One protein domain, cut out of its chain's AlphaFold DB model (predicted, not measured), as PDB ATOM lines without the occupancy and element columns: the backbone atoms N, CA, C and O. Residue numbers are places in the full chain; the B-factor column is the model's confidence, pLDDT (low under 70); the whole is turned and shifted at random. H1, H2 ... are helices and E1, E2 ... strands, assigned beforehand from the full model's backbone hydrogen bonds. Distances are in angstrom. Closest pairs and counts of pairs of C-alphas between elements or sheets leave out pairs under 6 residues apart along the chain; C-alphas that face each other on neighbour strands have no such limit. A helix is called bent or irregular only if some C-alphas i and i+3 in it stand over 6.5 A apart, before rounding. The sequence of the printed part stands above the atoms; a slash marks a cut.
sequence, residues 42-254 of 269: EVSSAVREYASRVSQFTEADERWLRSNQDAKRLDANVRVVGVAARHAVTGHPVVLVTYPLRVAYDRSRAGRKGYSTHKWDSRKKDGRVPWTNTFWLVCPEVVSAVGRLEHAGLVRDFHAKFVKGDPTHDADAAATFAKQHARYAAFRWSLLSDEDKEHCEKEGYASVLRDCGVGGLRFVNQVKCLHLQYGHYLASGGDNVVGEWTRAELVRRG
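Overview. This is residues 42 to 254 of the 269 residues of an uncharacterized protein of Micromonas commoda (strain RCC299 / NOUM17 / CCMP2709) (UniProt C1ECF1). A small, bent and twisted sheet, built on the hairpin E1 and E2 with short E3 and E4 along the other side of E2, has H10 packed over E4 near the middle and crossed helices gathered round. H5 and H11 pack on H10, the long H7 runs past with H1 crossing its last part, and H3 and H4 form a small head off the E3 end of the sheet. The printed part has 213 residues with eleven named helices and four named strands, in the order H1 H2 E1 E2 H3 H4 E3 E4 H5 H6 H7 H8 H9 H10 H11. The branched sheet is antiparallel and the class mixed, helices and strands. The whole is compact, with a radius of gyration of the C-alphas of 17.4 A and spans of 50 by 40 by 37 A.

Arrangement. E2, residues 93 to 103, has E1, residues 78 to 86, on one side, and E3, residues 128 to 130, and E4, residues 135 to 137, on the other side. Within hydrogen-bond range are N 81 and O 97 of the hairpin E1 and E2, 2.8 A, N 102 and O 129 of E2 and E3, 3.0 A, and N 96 and O 136 of E2 and E4, 2.9 A. E1 bends by 68 degrees at residue 81, and E2 by 77 degrees at residue 100. H10, residues 226 to 236, is on the sheet at a height over the sheet of 7.3 A; its closest C-alpha pair with E4 is Gly 231 and Leu 137, 5.2 A. H11, residues 241 to 252, touches H10 about perpendicular at 77 degrees, the closest C-alphas being those of Gly 243 and Tyr 230, 4.0 A. H5, residues 140 to 151, touches H10 at a steep tilt of 48 degrees, opposite ways, closest at the C-alphas of Val 146 and His 227, 6.3 A. H1, residues 42 to 53, touches residues 182 to 190 alone of H7, residues 171 to 190, at a steep tilt of 63 degrees, the same way, closest at the C-alphas of Val 47 and Phe 187, 4.9 A. H9, residues 206 to 211, touches H7, closest at the C-alphas of Arg 210 and Trp 189, 5.2 A. H2, residues 59 to 67, and H8, residues 194 to 202, only graze the sheet. H6, residues 154 to 160, is close to but not clearly touching H11, with the C-alphas of Phe 158 and Val 242 closest, 6.9 A. H3, residues 107 to 110, touches H4, residues 117 to 120, closest at the C-alphas of Ala 110 and Thr 117, 4.6 A; neither is on the sheet. Every O i to N i+4 pair is within hydrogen-bond range in H1 and H5 to H11, and 4 of 5 in H2; H3 and H4 are too short for such a pair.

Along the chain. From first to last C-alpha H7 measures 29.1 A, E2 23.1 A, E1 19.6 A and H1 17.0 A. H1 begins at C-alpha 42, (19.965, -113.205, 18.747), E2 at C-alpha 93, (21.054, -140.712, 21.723), and H11 ends at C-alpha 252, (18.641, -137.601, -1.987).

Size, cuts and confidence. The two C-alphas farthest apart, of Lys 125 and Pro 167, are 50.7 A apart. The printed part has no cut, and its one long link is residues 212 to 225, H9 to H10. Mean pLDDT of the printed part is 91.0; residues 70 to 71 and 105 to 125 are under 70.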
ATOM      1  N   GLU A  42      20.050-112.069  19.670       92.88
ATOM      2  CA  GLU A  42      19.965-113.205  18.747       92.88
ATOM      3  C   GLU A  42      20.809-114.376  19.270       92.88
ATOM      4  O   GLU A  42      20.335-115.514  19.339       92.88
ATOM      5  N   VAL A  43      22.031-114.090  19.728       94.38
ATOM      6  CA  VAL A  43      22.942-115.080  20.325       94.38
ATOM      7  C   VAL A  43      22.378-115.618  21.639       94.38
ATOM      8  O   VAL A  43      22.250-116.830  21.817       94.38
ATOM      9  N   SER A  44      21.977-114.726  22.543       93.56
ATOM     10  CA  SER A  44      21.375-115.078  23.830       93.56
ATOM     11  C   SER A  44      20.089-115.901  23.673       93.56
ATOM     12  O   SER A  44      19.831-116.809  24.466       93.56
ATOM     13  N   SER A  45      19.273-115.607  22.656       95.75
ATOM     14  CA  SER A  45      18.073-116.390  22.349       95.75
ATOM     15  C   SER A  45      18.418-117.795  21.863       95.75
ATOM     16  O   SER A  45      17.858-118.760  22.383       95.75
ATOM     17  N   ALA A  46      19.383-117.927  20.949       94.44
ATOM     18  CA  ALA A  46      19.830-119.227  20.455       94.44
ATOM     19  C   ALA A  46      20.389-120.115  21.578       94.44
ATOM     20  O   ALA A  46      20.073-121.299  21.642       94.44
ATOM     21  N   VAL A  47      21.149-119.547  22.525       96.50
ATOM     22  CA  VAL A  47      21.644-120.285  23.702       96.50
ATOM     23  C   VAL A  47      20.491-120.893  24.508       96.50
ATOM     24  O   VAL A  47      20.551-122.069  24.873       96.50
ATOM     25  N   ARG A  48      19.426-120.119  24.764       97.06
ATOM     26  CA  ARG A  48      18.233-120.610  25.473       97.06
ATOM     27  C   ARG A  48      17.487-121.668  24.671       97.06
ATOM     28  O   ARG A  48      17.067-122.669  25.245       97.06
ATOM     29  N   GLU A  49      17.349-121.470  23.362       96.94
ATOM     30  CA  GLU A  49      16.712-122.450  22.485       96.94
ATOM     31  C   GLU A  49      17.476-123.777  22.503       96.94
ATOM     32  O   GLU A  49      16.877-124.825  22.748       96.94
ATOM     33  N   TYR A  50      18.798-123.742  22.337       97.38
ATOM     34  CA  TYR A  50      19.634-124.941  22.346       97.38
ATOM     35  C   TYR A  50      19.517-125.661  23.686       97.38
ATOM     36  O   TYR A  50      19.291-126.868  23.710       97.38
ATOM     37  N   ALA A  51      19.593-124.920  24.796       97.62
ATOM     38  CA  ALA A  51      19.440-125.473  26.138       97.62
ATOM     39  C   ALA A  51      18.078-126.159  26.334       97.62
ATOM     40  O   ALA A  51      18.027-127.247  26.903       97.62
ATOM     41  N   SER A  52      16.992-125.573  25.818       97.94
ATOM     42  CA  SER A  52      15.637-126.132  25.945       97.94
ATOM     43  C   SER A  52      15.452-127.485  25.244       97.94
ATOM     44  O   SER A  52      14.570-128.255  25.617       97.94
ATOM     45  N   ARG A  53      16.301-127.796  24.255       96.81
ATOM     46  CA  ARG A  53      16.287-129.066  23.512       96.81
ATOM     47  C   ARG A  53      17.110-130.163  24.189       96.81
ATOM     48  O   ARG A  53      17.003-131.330  23.813       96.81
ATOM     49  N   VAL A  54      17.941-129.821  25.175       98.25
ATOM     50  CA  VAL A  54      18.805-130.792  25.851       98.25
ATOM     51  C   VAL A  54      17.993-131.606  26.853       98.25
ATOM     52  O   VAL A  54      17.572-131.116  27.896       98.25
ATOM     53  N   SER A  55      17.826-132.890  26.555       98.12
ATOM     54  CA  SER A  55      17.271-133.869  27.490       98.12
ATOM     55  C   SER A  55      18.355-134.464  28.392       98.12
ATOM     56  O   SER A  55      19.546-134.455  28.063       98.12
ATOM     57  N   GLN A  56      17.944-135.017  29.533       97.94
ATOM     58  CA  GLN A  56      18.852-135.684  30.463       97.94
ATOM     59  C   GLN A  56      19.575-136.865  29.794       97.94
ATOM     60  O   GLN A  56      18.970-137.621  29.037       97.94
ATOM     61  N   PHE A  57      20.862-137.032  30.103       97.94
ATOM     62  CA  PHE A  57      21.630-138.237  29.784       97.94
ATOM     63  C   PHE A  57      21.472-139.269  30.910       97.94
ATOM     64  O   PHE A  57      21.675-138.942  32.080       97.94
ATOM     65  N   THR A  58      21.080-140.495  30.567       97.69
ATOM     66  CA  THR A  58      20.691-141.545  31.526       97.69
ATOM     67  C   THR A  58      21.677-142.718  31.554       97.69
ATOM     68  O   THR A  58      22.476-142.905  30.638       97.69
ATOM     69  N   GLU A  59      21.582-143.585  32.566       96.25
ATOM     70  CA  GLU A  59      22.363-144.834  32.616       96.25
ATOM     71  C   GLU A  59      22.057-145.778  31.439       96.25
ATOM     72  O   GLU A  59      22.927-146.525  30.981       96.25
ATOM     73  N   ALA A  60      20.819-145.754  30.934       96.12
ATOM     74  CA  ALA A  60      20.428-146.517  29.752       96.12
ATOM     75  C   ALA A  60      21.155-146.002  28.500       96.12
ATOM     76  O   ALA A  60      21.663-146.806  27.715       96.12
ATOM     77  N   ASP A  61      21.271-144.676  28.360       96.81
ATOM     78  CA  ASP A  61      22.049-144.047  27.292       96.81
ATOM     79  C   ASP A  61      23.527-144.462  27.384       96.81
ATOM     80  O   ASP A  61      24.118-144.885  26.390       96.81
ATOM     81  N   GLU A  62      24.124-144.422  28.579       94.69
ATOM     82  CA  GLU A  62      25.518-144.828  28.782       94.69
ATOM     83  C   GLU A  62      25.760-146.302  28.423       94.69
ATOM     84  O   GLU A  62      26.722-146.628  27.717       94.69
ATOM     85  N   ARG A  63      24.877-147.200  28.874       94.31
ATOM     86  CA  ARG A  63      24.955-148.635  28.567       94.31
ATOM     87  C   ARG A  63      24.871-148.889  27.066       94.31
ATOM     88  O   ARG A  63      25.635-149.700  26.542       94.31
ATOM     89  N   TRP A  64      23.979-148.176  26.382       94.44
ATOM     90  CA  TRP A  64      23.842-148.266  24.937       94.44
ATOM     91  C   TRP A  64      25.109-147.777  24.219       94.44
ATOM     92  O   TRP A  64      25.646-148.505  23.382       94.44
ATOM     93  N   LEU A  65      25.670-146.621  24.598       92.94
ATOM     94  CA  LEU A  65      26.881-146.075  23.964       92.94
ATOM     95  C   LEU A  65      28.094-147.007  24.073       92.94
ATOM     96  O   LEU A  65      28.888-147.077  23.136       92.94
ATOM     97  N   ARG A  66      28.242-147.746  25.182       89.25
ATOM     98  CA  ARG A  66      29.358-148.695  25.374       89.25
ATOM     99  C   ARG A  66      29.421-149.786  24.303       89.25
ATOM    100  O   ARG A  66      30.510-150.292  24.053       89.25
ATOM    101  N   SER A  67      28.287-150.110  23.683       88.69
ATOM    102  CA  SER A  67      28.170-151.186  22.690       88.69
ATOM    103  C   SER A  67      27.933-150.678  21.262       88.69
ATOM    104  O   SER A  67      27.815-151.489  20.357       88.69
ATOM    105  N   ASN A  68      27.832-149.357  21.058       87.94
ATOM    106  CA  ASN A  68      27.371-148.753  19.800       87.94
ATOM    107  C   ASN A  68      28.251-147.560  19.363       87.94
ATOM    108  O   ASN A  68      27.761-146.586  18.800       87.94
ATOM    109  N   GLN A  69      29.557-147.589  19.651       77.25
ATOM    110  CA  GLN A  69      30.512-146.544  19.243       77.25
ATOM    111  C   GLN A  69      31.757-147.146  18.577       77.25
ATOM    112  O   GLN A  69      32.855-147.108  19.137       77.25
ATOM    113  N   ASP A  70      31.600-147.677  17.366       69.00
ATOM    114  CA  ASP A  70      32.672-148.442  16.715       69.00
ATOM    115  C   ASP A  70      33.749-147.554  16.062       69.00
ATOM    116  O   ASP A  70      34.943-147.774  16.260       69.00
ATOM    117  N   ALA A  71      33.362-146.507  15.317       64.38
ATOM    118  CA  ALA A  71      34.306-145.717  14.503       64.38
ATOM    119  C   ALA A  71      34.687-144.340  15.090       64.38
ATOM    120  O   ALA A  71      35.787-143.835  14.848       64.38
ATOM    121  N   LYS A  72      33.788-143.699  15.849       72.56
ATOM    122  CA  LYS A  72      33.950-142.330  16.387       72.56
ATOM    123  C   LYS A  72      33.625-142.292  17.878       72.56
ATOM    124  O   LYS A  72      32.739-141.572  18.332       72.56
ATOM    125  N   ARG A  73      34.355-143.103  18.643       86.31
ATOM    126  CA  ARG A  73      34.186-143.183  20.093       86.31
ATOM    127  C   ARG A  73      34.539-141.856  20.767       86.31
ATOM    128  O   ARG A  73      35.602-141.291  20.495       86.31
ATOM    129  N   LEU A  74      33.658-141.387  21.649       90.38
ATOM    130  CA  LEU A  74      33.919-140.214  22.480       90.38
ATOM    131  C   LEU A  74      35.082-140.511  23.442       90.38
ATOM    132  O   LEU A  74      35.226-141.632  23.935       90.38
ATOM    133  N   ASP A  75      35.936-139.517  23.695       87.25
ATOM    134  CA  ASP A  75      36.984-139.631  24.714       87.25
ATOM    135  C   ASP A  75      36.327-139.861  26.083       87.25
ATOM    136  O   ASP A  75      35.454-139.099  26.491       87.25
ATOM    137  N   ALA A  76      36.744-140.913  26.792       87.00
ATOM    138  CA  ALA A  76      36.153-141.304  28.072       87.00
ATOM    139  C   ALA A  76      36.324-140.239  29.173       87.00
ATOM    140  O   ALA A  76      35.608-140.277  30.167       87.00
ATOM    141  N   ASN A  77      37.251-139.290  28.997       88.50
ATOM    142  CA  ASN A  77      37.479-138.187  29.931       88.50
ATOM    143  C   ASN A  77      36.657-136.930  29.604       88.50
ATOM    144  O   ASN A  77      36.823-135.898  30.258       88.50
ATOM    145  N   VAL A  78      35.816-136.978  28.568       92.62
ATOM    146  CA  VAL A  78      34.876-135.906  28.242       92.62
ATOM    147  C   VAL A  78      33.570-136.182  28.971       92.62
ATOM    148  O   VAL A  78      32.916-137.200  28.745       92.62
ATOM    149  N   ARG A  79      33.167-135.251  29.835       95.75
ATOM    150  CA  ARG A  79      31.877-135.327  30.523       95.75
ATOM    151  C   ARG A  79      30.738-135.064  29.537       95.75
ATOM    152  O   ARG A  79      30.777-134.085  28.794       95.75
ATOM    153  N   VAL A  80      29.708-135.902  29.564       97.62
ATOM    154  CA  VAL A  80      28.445-135.680  28.841       97.62
ATOM    155  C   VAL A  80      27.505-134.894  29.752       97.62
ATOM    156  O   VAL A  80      27.340-135.260  30.913       97.62
ATOM    157  N   VAL A  81      26.922-133.804  29.251       97.50
ATOM    158  CA  VAL A  81      25.985-132.955  30.013       97.50
ATOM    159  C   VAL A  81      24.523-133.209  29.654       97.50
ATOM    160  O   VAL A  81      23.638-132.820  30.406       97.50
ATOM    161  N   GLY A  82      24.256-133.875  28.529       98.50
ATOM    162  CA  GLY A  82      22.900-134.206  28.102       98.50
ATOM    163  C   GLY A  82      22.840-134.789  26.694       98.50
ATOM    164  O   GLY A  82      23.867-135.089  26.077       98.50
ATOM    165  N   VAL A  83      21.621-134.930  26.179       98.62
ATOM    166  CA  VAL A  83      21.315-135.440  24.839       98.62
ATOM    167  C   VAL A  83      20.470-134.401  24.105       98.62
ATOM    168  O   VAL A  83      19.323-134.165  24.483       98.62
ATOM    169  N   ALA A  84      21.036-133.784  23.066       98.19
ATOM    170  CA  ALA A  84      20.380-132.721  22.298       98.19
ATOM    171  C   ALA A  84      19.484-133.242  21.167       98.19
ATOM    172  O   ALA A  84      18.602-132.531  20.705       98.19
ATOM    173  N   ALA A  85      19.699-134.479  20.713       97.81
ATOM    174  CA  ALA A  85      18.812-135.132  19.760       97.81
ATOM    175  C   ALA A  85      18.741-136.630  20.047       97.81
ATOM    176  O   ALA A  85      19.768-137.272  20.303       97.81
ATOM    177  N   ARG A  86      17.531-137.185  19.980       96.50
ATOM    178  CA  ARG A  86      17.240-138.608  20.183       96.50
ATOM    179  C   ARG A  86      16.672-139.214  18.910       96.50
ATOM    180  O   ARG A  86      16.043-138.531  18.108       96.50
ATOM    181  N   HIS A  87      16.913-140.503  18.728       94.06
ATOM    182  CA  HIS A  87      16.364-141.260  17.618       94.06
ATOM    183  C   HIS A  87      14.850-141.391  17.813       94.06
ATOM    184  O   HIS A  87      14.421-141.861  18.864       94.06
ATOM    185  N   ALA A  88      14.047-141.029  16.810       89.25
ATOM    186  CA  ALA A  88      12.591-140.940  16.961       89.25
ATOM    187  C   ALA A  88      11.932-142.271  17.370       89.25
ATOM    188  O   ALA A  88      11.013-142.279  18.176       89.25
ATOM    189  N   VAL A  89      12.431-143.396  16.840       89.56
ATOM    190  CA  VAL A  89      11.882-144.734  17.134       89.56
ATOM    191  C   VAL A  89      12.440-145.339  18.426       89.56
ATOM    192  O   VAL A  89      11.684-145.757  19.293       89.56
ATOM    193  N   THR A  90      13.767-145.422  18.567       92.25
ATOM    194  CA  THR A  90      14.405-146.140  19.685       92.25
ATOM    195  C   THR A  90      14.604-145.286  20.937       92.25
ATOM    196  O   THR A  90      14.933-145.818  21.993       92.25
ATOM    197  N   GLY A  91      14.484-143.959  20.834       94.44
ATOM    198  CA  GLY A  91      14.784-143.020  21.919       94.44
ATOM    199  C   GLY A  91      16.275-142.893  22.259       94.44
ATOM    200  O   GLY A  91      16.641-142.060  23.095       94.44
ATOM    201  N   HIS A  92      17.150-143.674  21.615       95.44
ATOM    202  CA  HIS A  92      18.587-143.653  21.876       95.44
ATOM    203  C   HIS A  92      19.234-142.327  21.455       95.44
ATOM    204  O   HIS A  92      18.734-141.647  20.552       95.44
ATOM    205  N   PRO A  93      20.364-141.942  22.074       96.88
ATOM    206  CA  PRO A  93      21.054-140.712  21.723       96.88
ATOM    207  C   PRO A  93      21.495-140.697  20.258       96.88
ATOM    208  O   PRO A  93      22.122-141.636  19.767       96.88
ATOM    209  N   VAL A  94      21.225-139.588  19.575       96.44
ATOM    210  CA  VAL A  94      21.792-139.276  18.256       96.44
ATOM    211  C   VAL A  94      22.895-138.243  18.407       96.44
ATOM    212  O   VAL A  94      23.985-138.453  17.878       96.44
ATOM    213  N   VAL A  95      22.649-137.181  19.180       97.94
ATOM    214  CA  VAL A  95      23.637-136.137  19.478       97.94
ATOM    215  C   VAL A  95      23.759-135.942  20.983       97.94
ATOM    216  O   VAL A  95      22.789-135.597  21.658       97.94
ATOM    217  N   LEU A  96      24.968-136.136  21.502       98.31
ATOM    218  CA  LEU A  96      25.324-135.790  22.875       98.31
ATOM    219  C   LEU A  96      25.732-134.324  22.968       98.31
ATOM    220  O   LEU A  96      26.340-133.785  22.043       98.31
ATOM    221  N   VAL A  97      25.483-133.725  24.128       98.62
ATOM    222  CA  VAL A  97      26.104-132.462  24.526       98.62
ATOM    223  C   VAL A  97      27.280-132.783  25.441       98.62
ATOM    224  O   VAL A  97      27.118-133.475  26.448       98.62
ATOM    225  N   THR A  98      28.470-132.301  25.108       98.25
ATOM    226  CA  THR A  98      29.687-132.536  25.893       98.25
ATOM    227  C   THR A  98      30.127-131.285  26.632       98.25
ATOM    228  O   THR A  98      30.048-130.181  26.093       98.25
ATOM    229  N   TYR A  99      30.679-131.467  27.827       98.06
ATOM    230  CA  TYR A  99      31.256-130.380  28.600       98.06
ATOM    231  C   TYR A  99      32.496-129.792  27.891       98.06
ATOM    232  O   TYR A  99      33.291-130.564  27.344       98.06
ATOM    233  N   PRO A 100      32.714-128.460  27.904       97.38
ATOM    234  CA  PRO A 100      33.787-127.826  27.121       97.38
ATOM    235  C   PRO A 100      35.209-128.017  27.673       97.38
ATOM    236  O   PRO A 100      36.179-127.527  27.091       97.38
ATOM    237  N   LEU A 101      35.351-128.742  28.781       95.44
ATOM    238  CA  LEU A 101      36.627-129.171  29.342       95.44
ATOM    239  C   LEU A 101      36.649-130.691  29.484       95.44
ATOM    240  O   LEU A 101      35.644-131.320  29.823       95.44
ATOM    241  N   ARG A 102      37.828-131.272  29.272       92.25
ATOM    242  CA  ARG A 102      38.128-132.673  29.586       92.25
ATOM    243  C   ARG A 102      39.384-132.765  30.434       92.25
ATOM    244  O   ARG A 102      40.227-131.869  30.385       92.25
ATOM    245  N   VAL A 103      39.556-133.883  31.125       85.25
ATOM    246  CA  VAL A 103      40.800-134.175  31.844       85.25
ATOM    247  C   VAL A 103      41.757-134.923  30.910       85.25
ATOM    248  O   VAL A 103      41.520-136.068  30.531       85.25
ATOM    249  N   ALA A 104      42.845-134.276  30.500       71.62
ATOM    250  CA  ALA A 104      43.915-134.891  29.721       71.62
ATOM    251  C   ALA A 104      44.900-135.618  30.644       71.62
ATOM    252  O   ALA A 104      45.985-135.116  30.938       71.62
ATOM    253  N   TYR A 105      44.505-136.809  31.095       64.94
ATOM    254  CA  TYR A 105      45.368-137.684  31.886       64.94
ATOM    255  C   TYR A 105      45.209-139.153  31.472       64.94
ATOM    256  O   TYR A 105      44.617-139.964  32.178       64.94
ATOM    257  N   ASP A 106      45.747-139.510  30.303       63.94
ATOM    258  CA  ASP A 106      45.867-140.904  29.861       63.94
ATOM    259  C   ASP A 106      47.340-141.252  29.587       63.94
ATOM    260  O   ASP A 106      47.825-141.267  28.446       63.94
ATOM    261  N   ARG A 107      48.061-141.582  30.669       60.00
ATOM    262  CA  ARG A 107      49.465-142.028  30.617       60.00
ATOM    263  C   ARG A 107      49.648-143.303  29.785       60.00
ATOM    264  O   ARG A 107      50.731-143.515  29.238       60.00
ATOM    265  N   SER A 108      48.602-144.125  29.635       60.34
ATOM    266  CA  SER A 108      48.658-145.362  28.845       60.34
ATOM    267  C   SER A 108      48.779-145.089  27.343       60.34
ATOM    268  O   SER A 108      49.402-145.873  26.625       60.34
ATOM    269  N   ARG A 109      48.226-143.964  26.862       60.84
ATOM    270  CA  ARG A 109      48.370-143.494  25.475       60.84
ATOM    271  C   ARG A 109      49.594-142.616  25.283       60.84
ATOM    272  O   ARG A 109      50.259-142.758  24.262       60.84
ATOM    273  N   ALA A 110      49.919-141.752  26.246       59.84
ATOM    274  CA  ALA A 110      51.099-140.889  26.167       59.84
ATOM    275  C   ALA A 110      52.412-141.689  26.043       59.84
ATOM    276  O   ALA A 110      53.329-141.256  25.352       59.84
ATOM    277  N   GLY A 111      52.480-142.879  26.653       60.84
ATOM    278  CA  GLY A 111      53.629-143.783  26.547       60.84
ATOM    279  C   GLY A 111      53.700-144.622  25.261       60.84
ATOM    280  O   GLY A 111      54.701-145.301  25.042       60.84
ATOM    281  N   ARG A 112      52.670-144.614  24.398       69.12
ATOM    282  CA  ARG A 112      52.669-145.395  23.146       69.12
ATOM    283  C   ARG A 112      53.366-144.630  22.026       69.12
ATOM    284  O   ARG A 112      52.997-143.504  21.694       69.12
ATOM    285  N   LYS A 113      54.328-145.284  21.372       61.44
ATOM    286  CA  LYS A 113      55.022-144.746  20.191       61.44
ATOM    287  C   LYS A 113      54.000-144.380  19.101       61.44
ATOM    288  O   LYS A 113      53.196-145.218  18.709       61.44
ATOM    289  N   GLY A 114      54.030-143.131  18.632       62.84
ATOM    290  CA  GLY A 114      53.121-142.607  17.596       62.84
ATOM    291  C   GLY A 114      51.935-141.781  18.113       62.84
ATOM    292  O   GLY A 114      51.256-141.139  17.316       62.84
ATOM    293  N   TYR A 115      51.701-141.728  19.427       53.91
ATOM    294  CA  TYR A 115      50.700-140.840  20.021       53.91
ATOM    295  C   TYR A 115      51.340-139.521  20.480       53.91
ATOM    296  O   TYR A 115      52.450-139.493  21.002       53.91
ATOM    297  N   SER A 116      50.631-138.403  20.287       57.34
ATOM    298  CA  SER A 116      51.079-137.085  20.761       57.34
ATOM    299  C   SER A 116      51.038-137.024  22.290       57.34
ATOM    300  O   SER A 116      49.955-136.988  22.871       57.34
ATOM    301  N   THR A 117      52.201-136.967  22.938       59.16
ATOM    302  CA  THR A 117      52.332-136.862  24.403       59.16
ATOM    303  C   THR A 117      51.530-135.688  24.966       59.16
ATOM    304  O   THR A 117      50.705-135.879  25.847       59.16
ATOM    305  N   HIS A 118      51.652-134.506  24.360       58.28
ATOM    306  CA  HIS A 118      50.958-133.281  24.778       58.28
ATOM    307  C   HIS A 118      49.422-133.363  24.730       58.28
ATOM    308  O   HIS A 118      48.745-132.605  25.420       58.28
ATOM    309  N   LYS A 119      48.854-134.256  23.908       61.16
ATOM    310  CA  LYS A 119      47.398-134.450  23.806       61.16
ATOM    311  C   LYS A 119      46.840-135.313  24.943       61.16
ATOM    312  O   LYS A 119      45.663-135.171  25.286       61.16
ATOM    313  N   TRP A 120      47.653-136.222  25.478       60.47
ATOM    314  CA  TRP A 120      47.228-137.271  26.413       60.47
ATOM    315  C   TRP A 120      47.840-137.126  27.809       60.47
ATOM    316  O   TRP A 120      47.335-137.731  28.748       60.47
ATOM    317  N   ASP A 121      48.877-136.306  27.945       63.59
ATOM    318  CA  ASP A 121      49.539-135.967  29.198       63.59
ATOM    319  C   ASP A 121      49.700-134.445  29.266       63.59
ATOM    320  O   ASP A 121      50.561-133.840  28.612       63.59
ATOM    321  N   SER A 122      48.783-133.801  29.986       63.69
ATOM    322  CA  SER A 122      48.879-132.371  30.235       63.69
ATOM    323  C   SER A 122      49.979-132.129  31.273       63.69
ATOM    324  O   SER A 122      49.907-132.635  32.389       63.69
ATOM    325  N   ARG A 123      50.948-131.256  30.962       62.12
ATOM    326  CA  ARG A 123      51.927-130.756  31.950       62.12
ATOM    327  C   ARG A 123      51.283-129.935  33.087       62.12
ATOM    328  O   ARG A 123      51.999-129.475  33.973       62.12
ATOM    329  N   LYS A 124      49.966-129.694  33.043       65.38
ATOM    330  CA  LYS A 124      49.217-128.877  34.005       65.38
ATOM    331  C   LYS A 124      48.694-129.720  35.166       65.38
ATOM    332  O   LYS A 124      48.317-130.876  34.996       65.38
ATOM    333  N   LYS A 125      48.651-129.098  36.347       62.75
ATOM    334  CA  LYS A 125      48.410-129.752  37.642       62.75
ATOM    335  C   LYS A 125      47.002-130.345  37.795       62.75
ATOM    336  O   LYS A 125      46.868-131.359  38.467       62.75
ATOM    337  N   ASP A 126      45.979-129.737  37.194       71.44
ATOM    338  CA  ASP A 126      44.587-130.211  37.262       71.44
ATOM    339  C   ASP A 126      44.143-131.011  36.023       71.44
ATOM    340  O   ASP A 126      43.037-131.545  35.991       71.44
ATOM    341  N   GLY A 127      45.001-131.115  35.000       78.62
ATOM    342  CA  GLY A 127      44.737-131.880  33.784       78.62
ATOM    343  C   GLY A 127      43.643-131.316  32.872       78.62
ATOM    344  O   GLY A 127      43.419-131.890  31.804       78.62
ATOM    345  N   ARG A 128      42.950-130.231  33.247       88.75
ATOM    346  CA  ARG A 128      41.804-129.702  32.492       88.75
ATOM    347  C   ARG A 128      42.285-129.004  31.224       88.75
ATOM    348  O   ARG A 128      43.132-128.116  31.260       88.75
ATOM    349  N   VAL A 129      41.756-129.426  30.078       91.31
ATOM    350  CA  VAL A 129      42.093-128.852  28.768       91.31
ATOM    351  C   VAL A 129      40.845-128.675  27.897       91.31
ATOM    352  O   VAL A 129      39.869-129.411  28.078       91.31
ATOM    353  N   PRO A 130      40.878-127.758  26.909       94.12
ATOM    354  CA  PRO A 130      39.741-127.488  26.037       94.12
ATOM    355  C   PRO A 130      39.234-128.722  25.293       94.12
ATOM    356  O   PRO A 130      40.003-129.482  24.691       94.12
ATOM    357  N   TRP A 131      37.913-128.854  25.259       95.50
ATOM    358  CA  TRP A 131      37.176-129.723  24.358       95.50
ATOM    359  C   TRP A 131      36.185-128.874  23.558       95.50
ATOM    360  O   TRP A 131      35.194-128.373  24.077       95.50
ATOM    361  N   THR A 132      36.473-128.665  22.275       95.06
ATOM    362  CA  THR A 132      35.751-127.672  21.461       95.06
ATOM    363  C   THR A 132      34.508-128.209  20.763       95.06
ATOM    364  O   THR A 132      33.746-127.413  20.208       95.06
ATOM    365  N   ASN A 133      34.317-129.534  20.745       95.44
ATOM    366  CA  ASN A 133      33.191-130.162  20.065       95.44
ATOM    367  C   ASN A 133      32.030-130.425  21.026       95.44
ATOM    368  O   ASN A 133      31.943-131.521  21.564       95.44
ATOM    369  N   THR A 134      31.142-129.444  21.170       97.94
ATOM    370  CA  THR A 134      29.951-129.473  22.029       97.94
ATOM    371  C   THR A 134      28.920-130.520  21.622       97.94
ATOM    372  O   THR A 134      28.335-131.150  22.495       97.94
ATOM    373  N   PHE A 135      28.683-130.702  20.319       98.12
ATOM    374  CA  PHE A 135      27.633-131.576  19.788       98.12
ATOM    375  C   PHE A 135      28.258-132.814  19.145       98.12
ATOM    376  O   PHE A 135      28.743-132.780  18.011       98.12
ATOM    377  N   TRP A 136      28.275-133.917  19.892       97.38
ATOM    378  CA  TRP A 136      28.920-135.158  19.474       97.38
ATOM    379  C   TRP A 136      27.895-136.140  18.900       97.38
ATOM    380  O   TRP A 136      27.061-136.682  19.625       97.38
ATOM    381  N   LEU A 137      27.960-136.372  17.588       95.75
ATOM    382  CA  LEU A 137      27.105-137.323  16.878       95.75
ATOM    383  C   LEU A 137      27.529-138.768  17.204       95.75
ATOM    384  O   LEU A 137      28.688-139.129  16.997       95.75
ATOM    385  N   VAL A 138      26.602-139.586  17.710       95.38
ATOM    386  CA  VAL A 138      26.904-140.927  18.256       95.38
ATOM    387  C   VAL A 138      26.138-142.075  17.629       95.38
ATOM    388  O   VAL A 138      26.599-143.207  17.727       95.38
ATOM    389  N   CYS A 139      24.991-141.824  17.004       93.75
ATOM    390  CA  CYS A 139      24.186-142.913  16.463       93.75
ATOM    391  C   CYS A 139      24.902-143.594  15.278       93.75
ATOM    392  O   CYS A 139      25.223-142.897  14.309       93.75
ATOM    393  N   PRO A 140      25.159-144.922  15.329       92.12
ATOM    394  CA  PRO A 140      25.975-145.626  14.334       92.12
ATOM    395  C   PRO A 140      25.508-145.431  12.896       92.12
ATOM    396  O   PRO A 140      26.316-145.133  12.016       92.12
ATOM    397  N   GLU A 141      24.201-145.551  12.671       91.19
ATOM    398  CA  GLU A 141      23.581-145.379  11.358       91.19
ATOM    399  C   GLU A 141      23.828-143.967  10.828       91.19
ATOM    400  O   GLU A 141      24.297-143.797   9.699       91.19
ATOM    401  N   VAL A 142      23.623-142.954  11.681       93.31
ATOM    402  CA  VAL A 142      23.818-141.551  11.304       93.31
ATOM    403  C   VAL A 142      25.284-141.249  11.019       93.31
ATOM    404  O   VAL A 142      25.619-140.651   9.997       93.31
ATOM    405  N   VAL A 143      26.177-141.685  11.906       94.69
ATOM    406  CA  VAL A 143      27.624-141.489  11.768       94.69
ATOM    407  C   VAL A 143      28.140-142.141  10.487       94.69
ATOM    408  O   VAL A 143      28.949-141.537   9.777       94.69
ATOM    409  N   SER A 144      27.659-143.346  10.176       93.25
ATOM    410  CA  SER A 144      28.023-144.100   8.976       93.25
ATOM    411  C   SER A 144      27.527-143.412   7.701       93.25
ATOM    412  O   SER A 144      28.313-143.199   6.776       93.25
ATOM    413  N   ALA A 145      26.263-142.983   7.668       94.56
ATOM    414  CA  ALA A 145      25.680-142.284   6.523       94.56
ATOM    415  C   ALA A 145      26.379-140.947   6.241       94.56
ATOM    416  O   ALA A 145      26.809-140.692   5.116       94.56
ATOM    417  N   VAL A 146      26.609-140.134   7.276       96.19
ATOM    418  CA  VAL A 146      27.389-138.891   7.150       96.19
ATOM    419  C   VAL A 146      28.831-139.186   6.719       96.19
ATOM    420  O   VAL A 146      29.383-138.478   5.881       96.19
ATOM    421  N   GLY A 147      29.435-140.270   7.215       95.62
ATOM    422  CA  GLY A 147      30.772-140.703   6.798       95.62
ATOM    423  C   GLY A 147      30.865-141.050   5.306       95.62
ATOM    424  O   GLY A 147      31.862-140.717   4.665       95.62
ATOM    425  N   ARG A 148      29.819-141.651   4.719       95.81
ATOM    426  CA  ARG A 148      29.745-141.897   3.265       95.81
ATOM    427  C   ARG A 148      29.721-140.596   2.463       95.81
ATOM    428  O   ARG A 148      30.361-140.517   1.416       95.81
ATOM    429  N   LEU A 149      29.023-139.575   2.959       97.12
ATOM    430  CA  LEU A 149      28.996-138.247   2.341       97.12
ATOM    431  C   LEU A 149      30.367-137.565   2.383       97.12
ATOM    432  O   LEU A 149      30.811-137.005   1.381       97.12
ATOM    433  N   GLU A 150      31.068-137.662   3.514       96.94
ATOM    434  CA  GLU A 150      32.439-137.158   3.635       96.94
ATOM    435  C   GLU A 150      33.391-137.867   2.668       96.94
ATOM    436  O   GLU A 150      34.170-137.206   1.982       96.94
ATOM    437  N   HIS A 151      33.298-139.197   2.566       96.19
ATOM    438  CA  HIS A 151      34.113-139.979   1.636       96.19
ATOM    439  C   HIS A 151      33.840-139.620   0.170       96.19
ATOM    440  O   HIS A 151      34.758-139.629  -0.646       96.19
ATOM    441  N   ALA A 152      32.604-139.231  -0.154       97.00
ATOM    442  CA  ALA A 152      32.231-138.737  -1.477       97.00
ATOM    443  C   ALA A 152      32.762-137.321  -1.791       97.00
ATOM    444  O   ALA A 152      32.520-136.824  -2.886       97.00
ATOM    445  N   GLY A 153      33.482-136.670  -0.869       97.50
ATOM    446  CA  GLY A 153      34.129-135.374  -1.096       97.50
ATOM    447  C   GLY A 153      33.290-134.152  -0.717       97.50
ATOM    448  O   GLY A 153      33.756-133.026  -0.887       97.50
ATOM    449  N   LEU A 154      32.104-134.338  -0.128       98.06
ATOM    450  CA  LEU A 154      31.154-133.239   0.082       98.06
ATOM    451  C   LEU A 154      31.607-132.183   1.092       98.06
ATOM    452  O   LEU A 154      31.134-131.055   1.038       98.06
ATOM    453  N   VAL A 155      32.575-132.487   1.965       97.50
ATOM    454  CA  VAL A 155      33.215-131.454   2.803       97.50
ATOM    455  C   VAL A 155      33.847-130.370   1.931       97.50
ATOM    456  O   VAL A 155      33.656-129.184   2.189       97.50
ATOM    457  N   ARG A 156      34.582-130.769   0.884       96.50
ATOM    458  CA  ARG A 156      35.220-129.835  -0.049       96.50
ATOM    459  C   ARG A 156      34.165-129.062  -0.831       96.50
ATOM    460  O   ARG A 156      34.289-127.850  -0.962       96.50
ATOM    461  N   ASP A 157      33.139-129.753  -1.311       97.12
ATOM    462  CA  ASP A 157      32.120-129.151  -2.171       97.12
ATOM    463  C   ASP A 157      31.221-128.167  -1.391       97.12
ATOM    464  O   ASP A 157      30.850-127.119  -1.912       97.12
ATOM    465  N   PHE A 158      30.923-128.441  -0.116       97.75
ATOM    466  CA  PHE A 158      30.233-127.490   0.765       97.75
ATOM    467  C   PHE A 158      31.139-126.340   1.201       97.75
ATOM    468  O   PHE A 158      30.682-125.208   1.285       97.75
ATOM    469  N   HIS A 159      32.428-126.592   1.434       96.19
ATOM    470  CA  HIS A 159      33.379-125.521   1.718       96.19
ATOM    471  C   HIS A 159      33.524-124.547   0.537       96.19
ATOM    472  O   HIS A 159      33.595-123.340   0.756       96.19
ATOM    473  N   ALA A 160      33.511-125.048  -0.704       95.88
ATOM    474  CA  ALA A 160      33.586-124.231  -1.918       95.88
ATOM    475  C   ALA A 160      32.466-123.176  -1.995       95.88
ATOM    476  O   ALA A 160      32.717-122.045  -2.403       95.88
ATOM    477  N   LYS A 161      31.273-123.485  -1.468       97.19
ATOM    478  CA  LYS A 161      30.152-122.531  -1.378       97.19
ATOM    479  C   LYS A 161      30.474-121.287  -0.553       97.19
ATOM    480  O   LYS A 161      29.919-120.221  -0.797       97.19
ATOM    481  N   PHE A 162      31.419-121.358   0.379       95.00
ATOM    482  CA  PHE A 162      31.826-120.201   1.181       95.00
ATOM    483  C   PHE A 162      33.025-119.432   0.606       95.00
ATOM    484  O   PHE A 162      33.438-118.413   1.166       95.00
ATOM    485  N   VAL A 163      33.599-119.896  -0.506       92.25
ATOM    486  CA  VAL A 163      34.787-119.302  -1.123       92.25
ATOM    487  C   VAL A 163      34.381-118.264  -2.165       92.25
ATOM    488  O   VAL A 163      33.850-118.594  -3.220       92.25
ATOM    489  N   LYS A 164      34.698-116.990  -1.904       90.81
ATOM    490  CA  LYS A 164      34.527-115.919  -2.896       90.81
ATOM    491  C   LYS A 164      35.293-116.250  -4.180       90.81
ATOM    492  O   LYS A 164      36.486-116.540  -4.125       90.81
ATOM    493  N   GLY A 165      34.613-116.147  -5.319       91.44
ATOM    494  CA  GLY A 165      35.177-116.452  -6.636       91.44
ATOM    495  C   GLY A 165      35.026-117.912  -7.075       91.44
ATOM    496  O   GLY A 165      35.329-118.212  -8.226       91.44
ATOM    497  N   ASP A 166      34.529-118.806  -6.213       95.25
ATOM    498  CA  ASP A 166      34.083-120.133  -6.640       95.25
ATOM    499  C   ASP A 166      32.740-120.026  -7.398       95.25
ATOM    500  O   ASP A 166      31.875-119.251  -6.978       95.25
ATOM    501  N   PRO A 167      32.510-120.792  -8.484       96.44
ATOM    502  CA  PRO A 167      31.238-120.772  -9.215       96.44
ATOM    503  C   PRO A 167      30.015-121.137  -8.368       96.44
ATOM    504  O   PRO A 167      28.889-120.824  -8.745       96.44
ATOM    505  N   THR A 168      30.223-121.826  -7.244       96.19
ATOM    506  CA  THR A 168      29.167-122.237  -6.319       96.19
ATOM    507  C   THR A 168      29.034-121.320  -5.107       96.19
ATOM    508  O   THR A 168      28.312-121.675  -4.175       96.19
ATOM    509  N   HIS A 169      29.723-120.171  -5.097       96.50
ATOM    510  CA  HIS A 169      29.722-119.256  -3.963       96.50
ATOM    511  C   HIS A 169      28.314-118.766  -3.607       96.50
ATOM    512  O   HIS A 169      27.588-118.246  -4.452       96.50
ATOM    513  N   ASP A 170      27.986-118.868  -2.325       96.62
ATOM    514  CA  ASP A 170      26.752-118.399  -1.718       96.62
ATOM    515  C   ASP A 170      27.099-117.451  -0.558       96.62
ATOM    516  O   ASP A 170      27.592-117.861   0.501       96.62
ATOM    517  N   ALA A 171      26.901-116.152  -0.791       94.81
ATOM    518  CA  ALA A 171      27.239-115.106   0.170       94.81
ATOM    519  C   ALA A 171      26.298-115.102   1.385       94.81
ATOM    520  O   ALA A 171      26.753-114.856   2.507       94.81
ATOM    521  N   ASP A 172      25.019-115.421   1.181       96.38
ATOM    522  CA  ASP A 172      24.011-115.439   2.240       96.38
ATOM    523  C   ASP A 172      24.220-116.648   3.154       96.38
ATOM    524  O   ASP A 172      24.189-116.519   4.384       96.38
ATOM    525  N   ALA A 173      24.545-117.808   2.575       96.56
ATOM    526  CA  ALA A 173      24.942-118.980   3.346       96.56
ATOM    527  C   ALA A 173      26.228-118.721   4.138       96.56
ATOM    528  O   ALA A 173      26.309-119.112   5.301       96.56
ATOM    529  N   ALA A 174      27.220-118.031   3.560       94.69
ATOM    530  CA  ALA A 174      28.450-117.682   4.274       94.69
ATOM    531  C   ALA A 174      28.180-116.758   5.479       94.69
ATOM    532  O   ALA A 174      28.695-117.002   6.572       94.69
ATOM    533  N   ALA A 175      27.342-115.729   5.306       93.81
ATOM    534  CA  ALA A 175      26.949-114.829   6.391       93.81
ATOM    535  C   ALA A 175      26.149-115.562   7.481       93.81
ATOM    536  O   ALA A 175      26.406-115.388   8.675       93.81
ATOM    537  N   THR A 176      25.222-116.431   7.074       95.81
ATOM    538  CA  THR A 176      24.429-117.274   7.980       95.81
ATOM    539  C   THR A 176      25.322-118.221   8.779       95.81
ATOM    540  O   THR A 176      25.205-118.304  10.003       95.81
ATOM    541  N   PHE A 177      26.273-118.878   8.118       95.94
ATOM    542  CA  PHE A 177      27.187-119.816   8.758       95.94
ATOM    543  C   PHE A 177      28.089-119.134   9.796       95.94
ATOM    544  O   PHE A 177      28.328-119.687  10.872       95.94
ATOM    545  N   ALA A 178      28.511-117.891   9.543       93.62
ATOM    546  CA  ALA A 178      29.264-117.108  10.518       93.62
ATOM    547  C   ALA A 178      28.463-116.816  11.798       93.62
ATOM    548  O   ALA A 178      28.984-116.991  12.904       93.62
ATOM    549  N   LYS A 179      27.177-116.463  11.674       94.81
ATOM    550  CA  LYS A 179      26.283-116.301  12.833       94.81
ATOM    551  C   LYS A 179      26.084-117.618  13.587       94.81
ATOM    552  O   LYS A 179      26.135-117.643  14.816       94.81
ATOM    553  N   GLN A 180      25.935-118.728  12.866       96.00
ATOM    554  CA  GLN A 180      25.805-120.067  13.455       96.00
ATOM    555  C   GLN A 180      27.060-120.487  14.232       96.00
ATOM    556  O   GLN A 180      26.955-121.109  15.290       96.00
ATOM    557  N   HIS A 181      28.251-120.105  13.761       95.69
ATOM    558  CA  HIS A 181      29.499-120.271  14.506       95.69
ATOM    559  C   HIS A 181      29.490-119.485  15.829       95.69
ATOM    560  O   HIS A 181      29.886-120.046  16.854       95.69
ATOM    561  N   ALA A 182      29.008-118.237  15.829       94.94
ATOM    562  CA  ALA A 182      28.909-117.410  17.034       94.94
ATOM    563  C   ALA A 182      27.914-117.990  18.057       94.94
ATOM    564  O   ALA A 182      28.269-118.180  19.221       94.94
ATOM    565  N   ARG A 183      26.708-118.378  17.617       97.00
ATOM    566  CA  ARG A 183      25.694-119.030  18.472       97.00
ATOM    567  C   ARG A 183      26.207-120.341  19.078       97.00
ATOM    568  O   ARG A 183      26.060-120.564  20.278       97.00
ATOM    569  N   TYR A 184      26.881-121.178  18.280       97.12
ATOM    570  CA  TYR A 184      27.524-122.407  18.766       97.12
ATOM    571  C   TYR A 184      28.555-122.110  19.861       97.12
ATOM    572  O   TYR A 184      28.605-122.801  20.882       97.12
ATOM    573  N   ALA A 185      29.406-121.107  19.641       96.50
ATOM    574  CA  ALA A 185      30.473-120.760  20.566       96.50
ATOM    575  C   ALA A 185      29.923-120.183  21.881       96.50
ATOM    576  O   ALA A 185      30.368-120.596  22.954       96.50
ATOM    577  N   ALA A 186      28.889-119.342  21.803       97.31
ATOM    578  CA  ALA A 186      28.168-118.831  22.964       97.31
ATOM    579  C   ALA A 186      27.517-119.956  23.782       97.31
ATOM    580  O   ALA A 186      27.701-120.009  24.997       97.31
ATOM    581  N   PHE A 187      26.833-120.904  23.127       98.25
ATOM    582  CA  PHE A 187      26.241-122.053  23.817       98.25
ATOM    583  C   PHE A 187      27.311-122.938  24.460       98.25
ATOM    584  O   PHE A 187      27.165-123.368  25.601       98.25
ATOM    585  N   ARG A 188      28.437-123.178  23.777       98.25
ATOM    586  CA  ARG A 188      29.564-123.902  24.378       98.25
ATOM    587  C   ARG A 188      30.071-123.187  25.630       98.25
ATOM    588  O   ARG A 188      30.275-123.840  26.646       98.25
ATOM    589  N   TRP A 189      30.258-121.870  25.576       98.06
ATOM    590  CA  TRP A 189      30.726-121.084  26.718       98.06
ATOM    591  C   TRP A 189      29.737-121.095  27.890       98.06
ATOM    592  O   TRP A 189      30.158-121.195  29.044       98.06
ATOM    593  N   SER A 190      28.429-121.068  27.615       97.94
ATOM    594  CA  SER A 190      27.397-121.091  28.658       97.94
ATOM    595  C   SER A 190      27.335-122.405  29.438       97.94
ATOM    596  O   SER A 190      26.757-122.428  30.520       97.94
ATOM    597  N   LEU A 191      27.915-123.493  28.917       98.31
ATOM    598  CA  LEU A 191      27.972-124.773  29.627       98.31
ATOM    599  C   LEU A 191      28.984-124.778  30.778       98.31
ATOM    600  O   LEU A 191      28.873-125.636  31.647       98.31
ATOM    601  N   LEU A 192      29.980-123.886  30.781       98.12
ATOM    602  CA  LEU A 192      31.000-123.843  31.831       98.12
ATOM    603  C   LEU A 192      30.430-123.289  33.142       98.12
ATOM    604  O   LEU A 192      29.691-122.301  33.137       98.12
ATOM    605  N   SER A 193      30.844-123.877  34.268       97.62
ATOM    606  CA  SER A 193      30.690-123.243  35.581       97.62
ATOM    607  C   SER A 193      31.519-121.959  35.659       97.62
ATOM    608  O   SER A 193      32.478-121.785  34.907       97.62
ATOM    609  N   ASP A 194      31.188-121.064  36.588       97.88
ATOM    610  CA  ASP A 194      31.944-119.817  36.744       97.88
ATOM    611  C   ASP A 194      33.400-120.070  37.173       97.88
ATOM    612  O   ASP A 194      34.306-119.421  36.655       97.88
ATOM    613  N   GLU A 195      33.643-121.095  37.999       96.62
ATOM    614  CA  GLU A 195      34.998-121.563  38.333       96.62
ATOM    615  C   GLU A 195      35.768-122.019  37.080       96.62
ATOM    616  O   GLU A 195      36.931-121.662  36.883       96.62
ATOM    617  N   ASP A 196      35.129-122.795  36.199       96.31
ATOM    618  CA  ASP A 196      35.790-123.276  34.988       96.31
ATOM    619  C   ASP A 196      35.981-122.156  33.952       96.31
ATOM    620  O   ASP A 196      36.957-122.195  33.197       96.31
ATOM    621  N   LYS A 197      35.113-121.135  33.918       97.44
ATOM    622  CA  LYS A 197      35.344-119.920  33.116       97.44
ATOM    623  C   LYS A 197      36.572-119.166  33.618       97.44
ATOM    624  O   LYS A 197      37.434-118.841  32.807       97.44
ATOM    625  N   GLU A 198      36.694-118.952  34.929       96.31
ATOM    626  CA  GLU A 198      37.870-118.311  35.535       96.31
ATOM    627  C   GLU A 198      39.152-119.100  35.233       96.31
ATOM    628  O   GLU A 198      40.158-118.530  34.801       96.31
ATOM    629  N   HIS A 199      39.101-120.429  35.367       93.50
ATOM    630  CA  HIS A 199      40.192-121.308  34.957       93.50
ATOM    631  C   HIS A 199      40.548-121.110  33.475       93.50
ATOM    632  O   HIS A 199      41.723-120.968  33.135       93.50
ATOM    633  N   CYS A 200      39.556-121.064  32.582       94.50
ATOM    634  CA  CYS A 200      39.798-120.870  31.156       94.50
ATOM    635  C   CYS A 200      40.433-119.513  30.836       94.50
ATOM    636  O   CYS A 200      41.295-119.454  29.959       94.50
ATOM    637  N   GLU A 201      40.035-118.442  31.521       94.88
ATOM    638  CA  GLU A 201      40.652-117.119  31.366       94.88
ATOM    639  C   GLU A 201      42.115-117.150  31.831       94.88
ATOM    640  O   GLU A 201      43.019-116.797  31.070       94.88
ATOM    641  N   LYS A 202      42.377-117.689  33.028       93.12
ATOM    642  CA  LYS A 202      43.730-117.823  33.589       93.12
ATOM    643  C   LYS A 202      44.668-118.642  32.699       93.12
ATOM    644  O   LYS A 202      45.842-118.309  32.554       93.12
ATOM    645  N   GLU A 203      44.159-119.720  32.112       90.06
ATOM    646  CA  GLU A 203      44.949-120.665  31.322       90.06
ATOM    647  C   GLU A 203      45.021-120.319  29.822       90.06
ATOM    648  O   GLU A 203      45.637-121.067  29.053       90.06
ATOM    649  N   GLY A 204      44.409-119.206  29.394       91.25
ATOM    650  CA  GLY A 204      44.391-118.749  27.998       91.25
ATOM    651  C   GLY A 204      43.475-119.565  27.076       91.25
ATOM    652  O   GLY A 204      43.624-119.545  25.853       91.25
ATOM    653  N   TYR A 205      42.528-120.309  27.645       93.69
ATOM    654  CA  TYR A 205      41.570-121.155  26.933       93.69
ATOM    655  C   TYR A 205      40.273-120.444  26.553       93.69
ATOM    656  O   TYR A 205      39.540-120.949  25.701       93.69
ATOM    657  N   ALA A 206      40.001-119.271  27.126       93.69
ATOM    658  CA  ALA A 206      38.780-118.524  26.852       93.69
ATOM    659  C   ALA A 206      38.558-118.305  25.348       93.69
ATOM    660  O   ALA A 206      37.508-118.674  24.837       93.69
ATOM    661  N   SER A 207      39.571-117.854  24.598       91.75
ATOM    662  CA  SER A 207      39.410-117.601  23.153       91.75
ATOM    663  C   SER A 207      39.009-118.840  22.341       91.75
ATOM    664  O   SER A 207      38.189-118.765  21.426       91.75
ATOM    665  N   VAL A 208      39.545-120.019  22.676       92.88
ATOM    666  CA  VAL A 208      39.225-121.249  21.934       92.88
ATOM    667  C   VAL A 208      37.850-121.812  22.305       92.88
ATOM    668  O   VAL A 208      37.219-122.472  21.480       92.88
ATOM    669  N   LEU A 209      37.362-121.540  23.520       95.44
ATOM    670  CA  LEU A 209      36.072-122.037  24.002       95.44
ATOM    671  C   LEU A 209      34.918-121.043  23.842       95.44
ATOM    672  O   LEU A 209      33.787-121.500  23.683       95.44
ATOM    673  N   ARG A 210      35.179-119.737  23.826       94.69
ATOM    674  CA  ARG A 210      34.175-118.674  23.684       94.69
ATOM    675  C   ARG A 210      34.058-118.143  22.261       94.69
ATOM    676  O   ARG A 210      32.945-117.884  21.829       94.69
ATOM    677  N   ASP A 211      35.173-118.036  21.533       91.94
ATOM    678  CA  ASP A 211      35.204-117.252  20.288       91.94
ATOM    679  C   ASP A 211      35.314-118.129  19.022       91.94
ATOM    680  O   ASP A 211      34.834-117.767  17.954       91.94
ATOM    681  N   CYS A 212      35.899-119.329  19.114       93.56
ATOM    682  CA  CYS A 212      35.997-120.235  17.959       93.56
ATOM    683  C   CYS A 212      34.672-120.969  17.709       93.56
ATOM    684  O   CYS A 212      34.117-121.549  18.630       93.56
ATOM    685  N   GLY A 213      34.173-121.060  16.480       93.00
ATOM    686  CA  GLY A 213      32.867-121.687  16.237       93.00
ATOM    687  C   GLY A 213      32.876-123.222  16.208       93.00
ATOM    688  O   GLY A 213      33.522-123.891  17.030       93.00
ATOM    689  N   VAL A 214      32.131-123.803  15.266       94.25
ATOM    690  CA  VAL A 214      31.877-125.251  15.198       94.25
ATOM    691  C   VAL A 214      33.190-126.042  15.121       94.25
ATOM    692  O   VAL A 214      34.058-125.786  14.285       94.25
ATOM    693  N   GLY A 215      33.369-127.011  16.025       89.56
ATOM    694  CA  GLY A 215      34.575-127.847  16.084       89.56
ATOM    695  C   GLY A 215      35.865-127.117  16.489       89.56
ATOM    696  O   GLY A 215      36.956-127.675  16.296       89.56
ATOM    697  N   GLY A 216      35.755-125.901  17.039       90.88
ATOM    698  CA  GLY A 216      36.879-125.048  17.441       90.88
ATOM    699  C   GLY A 216      37.558-124.326  16.277       90.88
ATOM    700  O   GLY A 216      38.745-124.020  16.367       90.88
ATOM    701  N   LEU A 217      36.847-124.109  15.168       90.00
ATOM    702  CA  LEU A 217      37.375-123.386  14.012       90.00
ATOM    703  C   LEU A 217      37.406-121.872  14.261       90.00
ATOM    704  O   LEU A 217      36.387-121.277  14.603       90.00
ATOM    705  N   ARG A 218      38.572-121.264  14.011       87.44
ATOM    706  CA  ARG A 218      38.776-119.802  13.966       87.44
ATOM    707  C   ARG A 218      38.327-119.163  12.652       87.44
ATOM    708  O   ARG A 218      38.305-117.951  12.536       87.44
ATOM    709  N   PHE A 219      38.042-119.961  11.629       86.81
ATOM    710  CA  PHE A 219      37.603-119.463  10.332       86.81
ATOM    711  C   PHE A 219      36.129-119.801  10.170       86.81
ATOM    712  O   PHE A 219      35.760-120.974  10.100       86.81
ATOM    713  N   VAL A 220      35.291-118.768  10.145       84.69
ATOM    714  CA  VAL A 220      33.823-118.891  10.120       84.69
ATOM    715  C   VAL A 220      33.268-119.317   8.765       84.69
ATOM    716  O   VAL A 220      32.083-119.590   8.648       84.69
ATOM    717  N   ASN A 221      34.126-119.407   7.750       85.38
ATOM    718  CA  ASN A 221      33.797-119.904   6.421       85.38
ATOM    719  C   ASN A 221      34.367-121.308   6.144       85.38
ATOM    720  O   ASN A 221      34.266-121.788   5.021       85.38
ATOM    721  N   GLN A 222      34.978-121.972   7.135       89.94
ATOM    722  CA  GLN A 222      35.570-123.300   6.957       89.94
ATOM    723  C   GLN A 222      34.653-124.426   7.428       89.94
ATOM    724  O   GLN A 222      34.054-124.373   8.499       89.94
ATOM    725  N   VAL A 223      34.638-125.520   6.665       94.12
ATOM    726  CA  VAL A 223      33.945-126.759   7.035       94.12
ATOM    727  C   VAL A 223      34.981-127.813   7.406       94.12
ATOM    728  O   VAL A 223      35.737-128.276   6.558       94.12
ATOM    729  N   LYS A 224      35.022-128.210   8.683       92.94
ATOM    730  CA  LYS A 224      35.963-129.236   9.165       92.94
ATOM    731  C   LYS A 224      35.534-130.653   8.787       92.94
ATOM    732  O   LYS A 224      36.300-131.379   8.168       92.94
ATOM    733  N   CYS A 225      34.343-131.061   9.215       96.69
ATOM    734  CA  CYS A 225      33.748-132.354   8.881       96.69
ATOM    735  C   CYS A 225      32.219-132.257   9.003       96.69
ATOM    736  O   CYS A 225      31.713-131.423   9.760       96.69
ATOM    737  N   LEU A 226      31.484-133.085   8.269       97.88
ATOM    738  CA  LEU A 226      30.023-133.091   8.249       97.88
ATOM    739  C   LEU A 226      29.429-133.644   9.548       97.88
ATOM    740  O   LEU A 226      28.358-133.192   9.937       97.88
ATOM    741  N   HIS A 227      30.115-134.533  10.284       97.19
ATOM    742  CA  HIS A 227      29.603-135.001  11.591       97.19
ATOM    743  C   HIS A 227      29.385-133.849  12.576       97.19
ATOM    744  O   HIS A 227      28.392-133.840  13.299       97.19
ATOM    745  N   LEU A 228      30.299-132.871  12.590       97.44
ATOM    746  CA  LEU A 228      30.193-131.678  13.432       97.44
ATOM    747  C   LEU A 228      28.996-130.817  13.027       97.44
ATOM    748  O   LEU A 228      28.234-130.366  13.878       97.44
ATOM    749  N   GLN A 229      28.849-130.592  11.721       98.38
ATOM    750  CA  GLN A 229      27.829-129.695  11.187       98.38
ATOM    751  C   GLN A 229      26.434-130.300  11.308       98.38
ATOM    752  O   GLN A 229      25.508-129.636  11.764       98.38
ATOM    753  N   TYR A 230      26.298-131.584  10.985       98.31
ATOM    754  CA  TYR A 230      25.035-132.292  11.112       98.31
ATOM    755  C   TYR A 230      24.654-132.541  12.575       98.31
ATOM    756  O   TYR A 230      23.489-132.407  12.936       98.31
ATOM    757  N   GLY A 231      25.632-132.810  13.447       97.81
ATOM    758  CA  GLY A 231      25.406-132.847  14.892       97.81
ATOM    759  C   GLY A 231      24.864-131.518  15.425       97.81
ATOM    760  O   GLY A 231      23.892-131.522  16.176       97.81
ATOM    761  N   HIS A 232      25.437-130.388  14.992       98.44
ATOM    762  CA  HIS A 232      24.922-129.062  15.336       98.44
ATOM    763  C   HIS A 232      23.497-128.854  14.808       98.44
ATOM    764  O   HIS A 232      22.634-128.527  15.608       98.44
ATOM    765  N   TYR A 233      23.235-129.123  13.523       98.50
ATOM    766  CA  TYR A 233      21.902-129.009  12.910       98.50
ATOM    767  C   TYR A 233      20.813-129.743  13.695       98.50
ATOM    768  O   TYR A 233      19.765-129.179  13.992       98.50
ATOM    769  N   LEU A 234      21.067-131.003  14.058       97.94
ATOM    770  CA  LEU A 234      20.107-131.803  14.816       97.94
ATOM    771  C   LEU A 234      19.903-131.252  16.233       97.94
ATOM    772  O   LEU A 234      18.772-131.189  16.703       97.94
ATOM    773  N   ALA A 235      20.984-130.844  16.903       97.81
ATOM    774  CA  ALA A 235      20.929-130.311  18.262       97.81
ATOM    775  C   ALA A 235      20.220-128.953  18.352       97.81
ATOM    776  O   ALA A 235      19.554-128.670  19.347       97.81
ATOM    777  N   SER A 236      20.362-128.120  17.324       96.44
ATOM    778  CA  SER A 236      19.770-126.786  17.269       96.44
ATOM    779  C   SER A 236      18.355-126.764  16.691       96.44
ATOM    780  O   SER A 236      17.724-125.716  16.684       96.44
ATOM    781  N   GLY A 237      17.832-127.900  16.220       95.12
ATOM    782  CA  GLY A 237      16.525-127.950  15.559       95.12
ATOM    783  C   GLY A 237      16.520-127.341  14.156       95.12
ATOM    784  O   GLY A 237      15.464-126.938  13.680       95.12
ATOM    785  N   GLY A 238      17.679-127.284  13.497       96.12
ATOM    786  CA  GLY A 238      17.809-126.847  12.108       96.12
ATOM    787  C   GLY A 238      18.799-125.704  11.876       96.12
ATOM    788  O   GLY A 238      19.112-125.404  10.729       96.12
ATOM    789  N   ASP A 239      19.338-125.086  12.931       95.12
ATOM    790  CA  ASP A 239      20.234-123.929  12.818       95.12
ATOM    791  C   ASP A 239      21.684-124.326  12.475       95.12
ATOM    792  O   ASP A 239      22.603-124.201  13.288       95.12
ATOM    793  N   ASN A 240      21.890-124.873  11.275       98.12
ATOM    794  CA  ASN A 240      23.206-125.035  10.654       98.12
ATOM    795  C   ASN A 240      23.066-125.263   9.139       98.12
ATOM    796  O   ASN A 240      22.628-126.335   8.725       98.12
ATOM    797  N   VAL A 241      23.509-124.312   8.313       98.44
ATOM    798  CA  VAL A 241      23.337-124.383   6.849       98.44
ATOM    799  C   VAL A 241      24.088-125.564   6.216       98.44
ATOM    800  O   VAL A 241      23.579-126.238   5.326       98.44
ATOM    801  N   VAL A 242      25.274-125.912   6.726       98.44
ATOM    802  CA  VAL A 242      26.025-127.078   6.227       98.44
ATOM    803  C   VAL A 242      25.362-128.384   6.660       98.44
ATOM    804  O   VAL A 242      25.358-129.373   5.921       98.44
ATOM    805  N   GLY A 243      24.793-128.412   7.864       98.38
ATOM    806  CA  GLY A 243      24.014-129.549   8.327       98.38
ATOM    807  C   GLY A 243      22.701-129.717   7.557       98.38
ATOM    808  O   GLY A 243      22.324-130.851   7.274       98.38
ATOM    809  N   GLU A 244      22.072-128.630   7.115       98.44
ATOM    810  CA  GLU A 244      20.921-128.661   6.207       98.44
ATOM    811  C   GLU A 244      21.294-129.251   4.839       98.44
ATOM    812  O   GLU A 244      20.639-130.180   4.366       98.44
ATOM    813  N   TRP A 245      22.406-128.817   4.234       98.50
ATOM    814  CA  TRP A 245      22.899-129.429   2.991       98.50
ATOM    815  C   TRP A 245      23.235-130.913   3.172       98.50
ATOM    816  O   TRP A 245      22.946-131.737   2.302       98.50
ATOM    817  N   THR A 246      23.796-131.275   4.329       98.44
ATOM    818  CA  THR A 246      24.047-132.677   4.692       98.44
ATOM    819  C   THR A 246      22.734-133.457   4.761       98.44
ATOM    820  O   THR A 246      22.644-134.549   4.202       98.44
ATOM    821  N   ARG A 247      21.691-132.895   5.385       97.38
ATOM    822  CA  ARG A 247      20.355-133.501   5.445       97.38
ATOM    823  C   ARG A 247      19.779-133.726   4.051       97.38
ATOM    824  O   ARG A 247      19.311-134.831   3.780       97.38
ATOM    825  N   ALA A 248      19.818-132.709   3.194       97.12
ATOM    826  CA  ALA A 248      19.296-132.784   1.833       97.12
ATOM    827  C   ALA A 248      19.972-133.908   1.035       97.12
ATOM    828  O   ALA A 248      19.304-134.692   0.363       97.12
ATOM    829  N   GLU A 249      21.287-134.055   1.179       97.62
ATOM    830  CA  GLU A 249      22.022-135.109   0.493       97.62
ATOM    831  C   GLU A 249      21.709-136.513   1.029       97.62
ATOM    832  O   GLU A 249      21.583-137.459   0.250       97.62
ATOM    833  N   LEU A 250      21.547-136.659   2.346       95.75
ATOM    834  CA  LEU A 250      21.102-137.919   2.944       95.75
ATOM    835  C   LEU A 250      19.728-138.332   2.395       95.75
ATOM    836  O   LEU A 250      19.555-139.482   1.995       95.75
ATOM    837  N   VAL A 251      18.781-137.389   2.297       94.31
ATOM    838  CA  VAL A 251      17.465-137.632   1.674       94.31
ATOM    839  C   VAL A 251      17.626-138.058   0.220       94.31
ATOM    840  O   VAL A 251      17.064-139.074  -0.181       94.31
ATOM    841  N   ARG A 252      18.427-137.325  -0.560       94.44
ATOM    842  CA  ARG A 252      18.641-137.601  -1.987       94.44
ATOM    843  C   ARG A 252      19.220-138.995  -2.240       94.44
ATOM    844  O   ARG A 252      18.936-139.594  -3.272       94.44
ATOM    845  N   ARG A 253      20.027-139.518  -1.312       92.62
ATOM    846  CA  ARG A 253      20.609-140.868  -1.388       92.62
ATOM    847  C   ARG A 253      19.727-141.965  -0.785       92.62
ATOM    848  O   ARG A 253      20.155-143.114  -0.760       92.62
ATOM    849  N   GLY A 254      18.523-141.635  -0.315       86.88
ATOM    850  CA  GLY A 254      17.598-142.601   0.284       86.88
ATOM    851  C   GLY A 254      17.995-143.060   1.691       86.88
ATOM    852  O   GLY A 254      17.507-144.083   2.158       86.88
TER     853      GLY A 254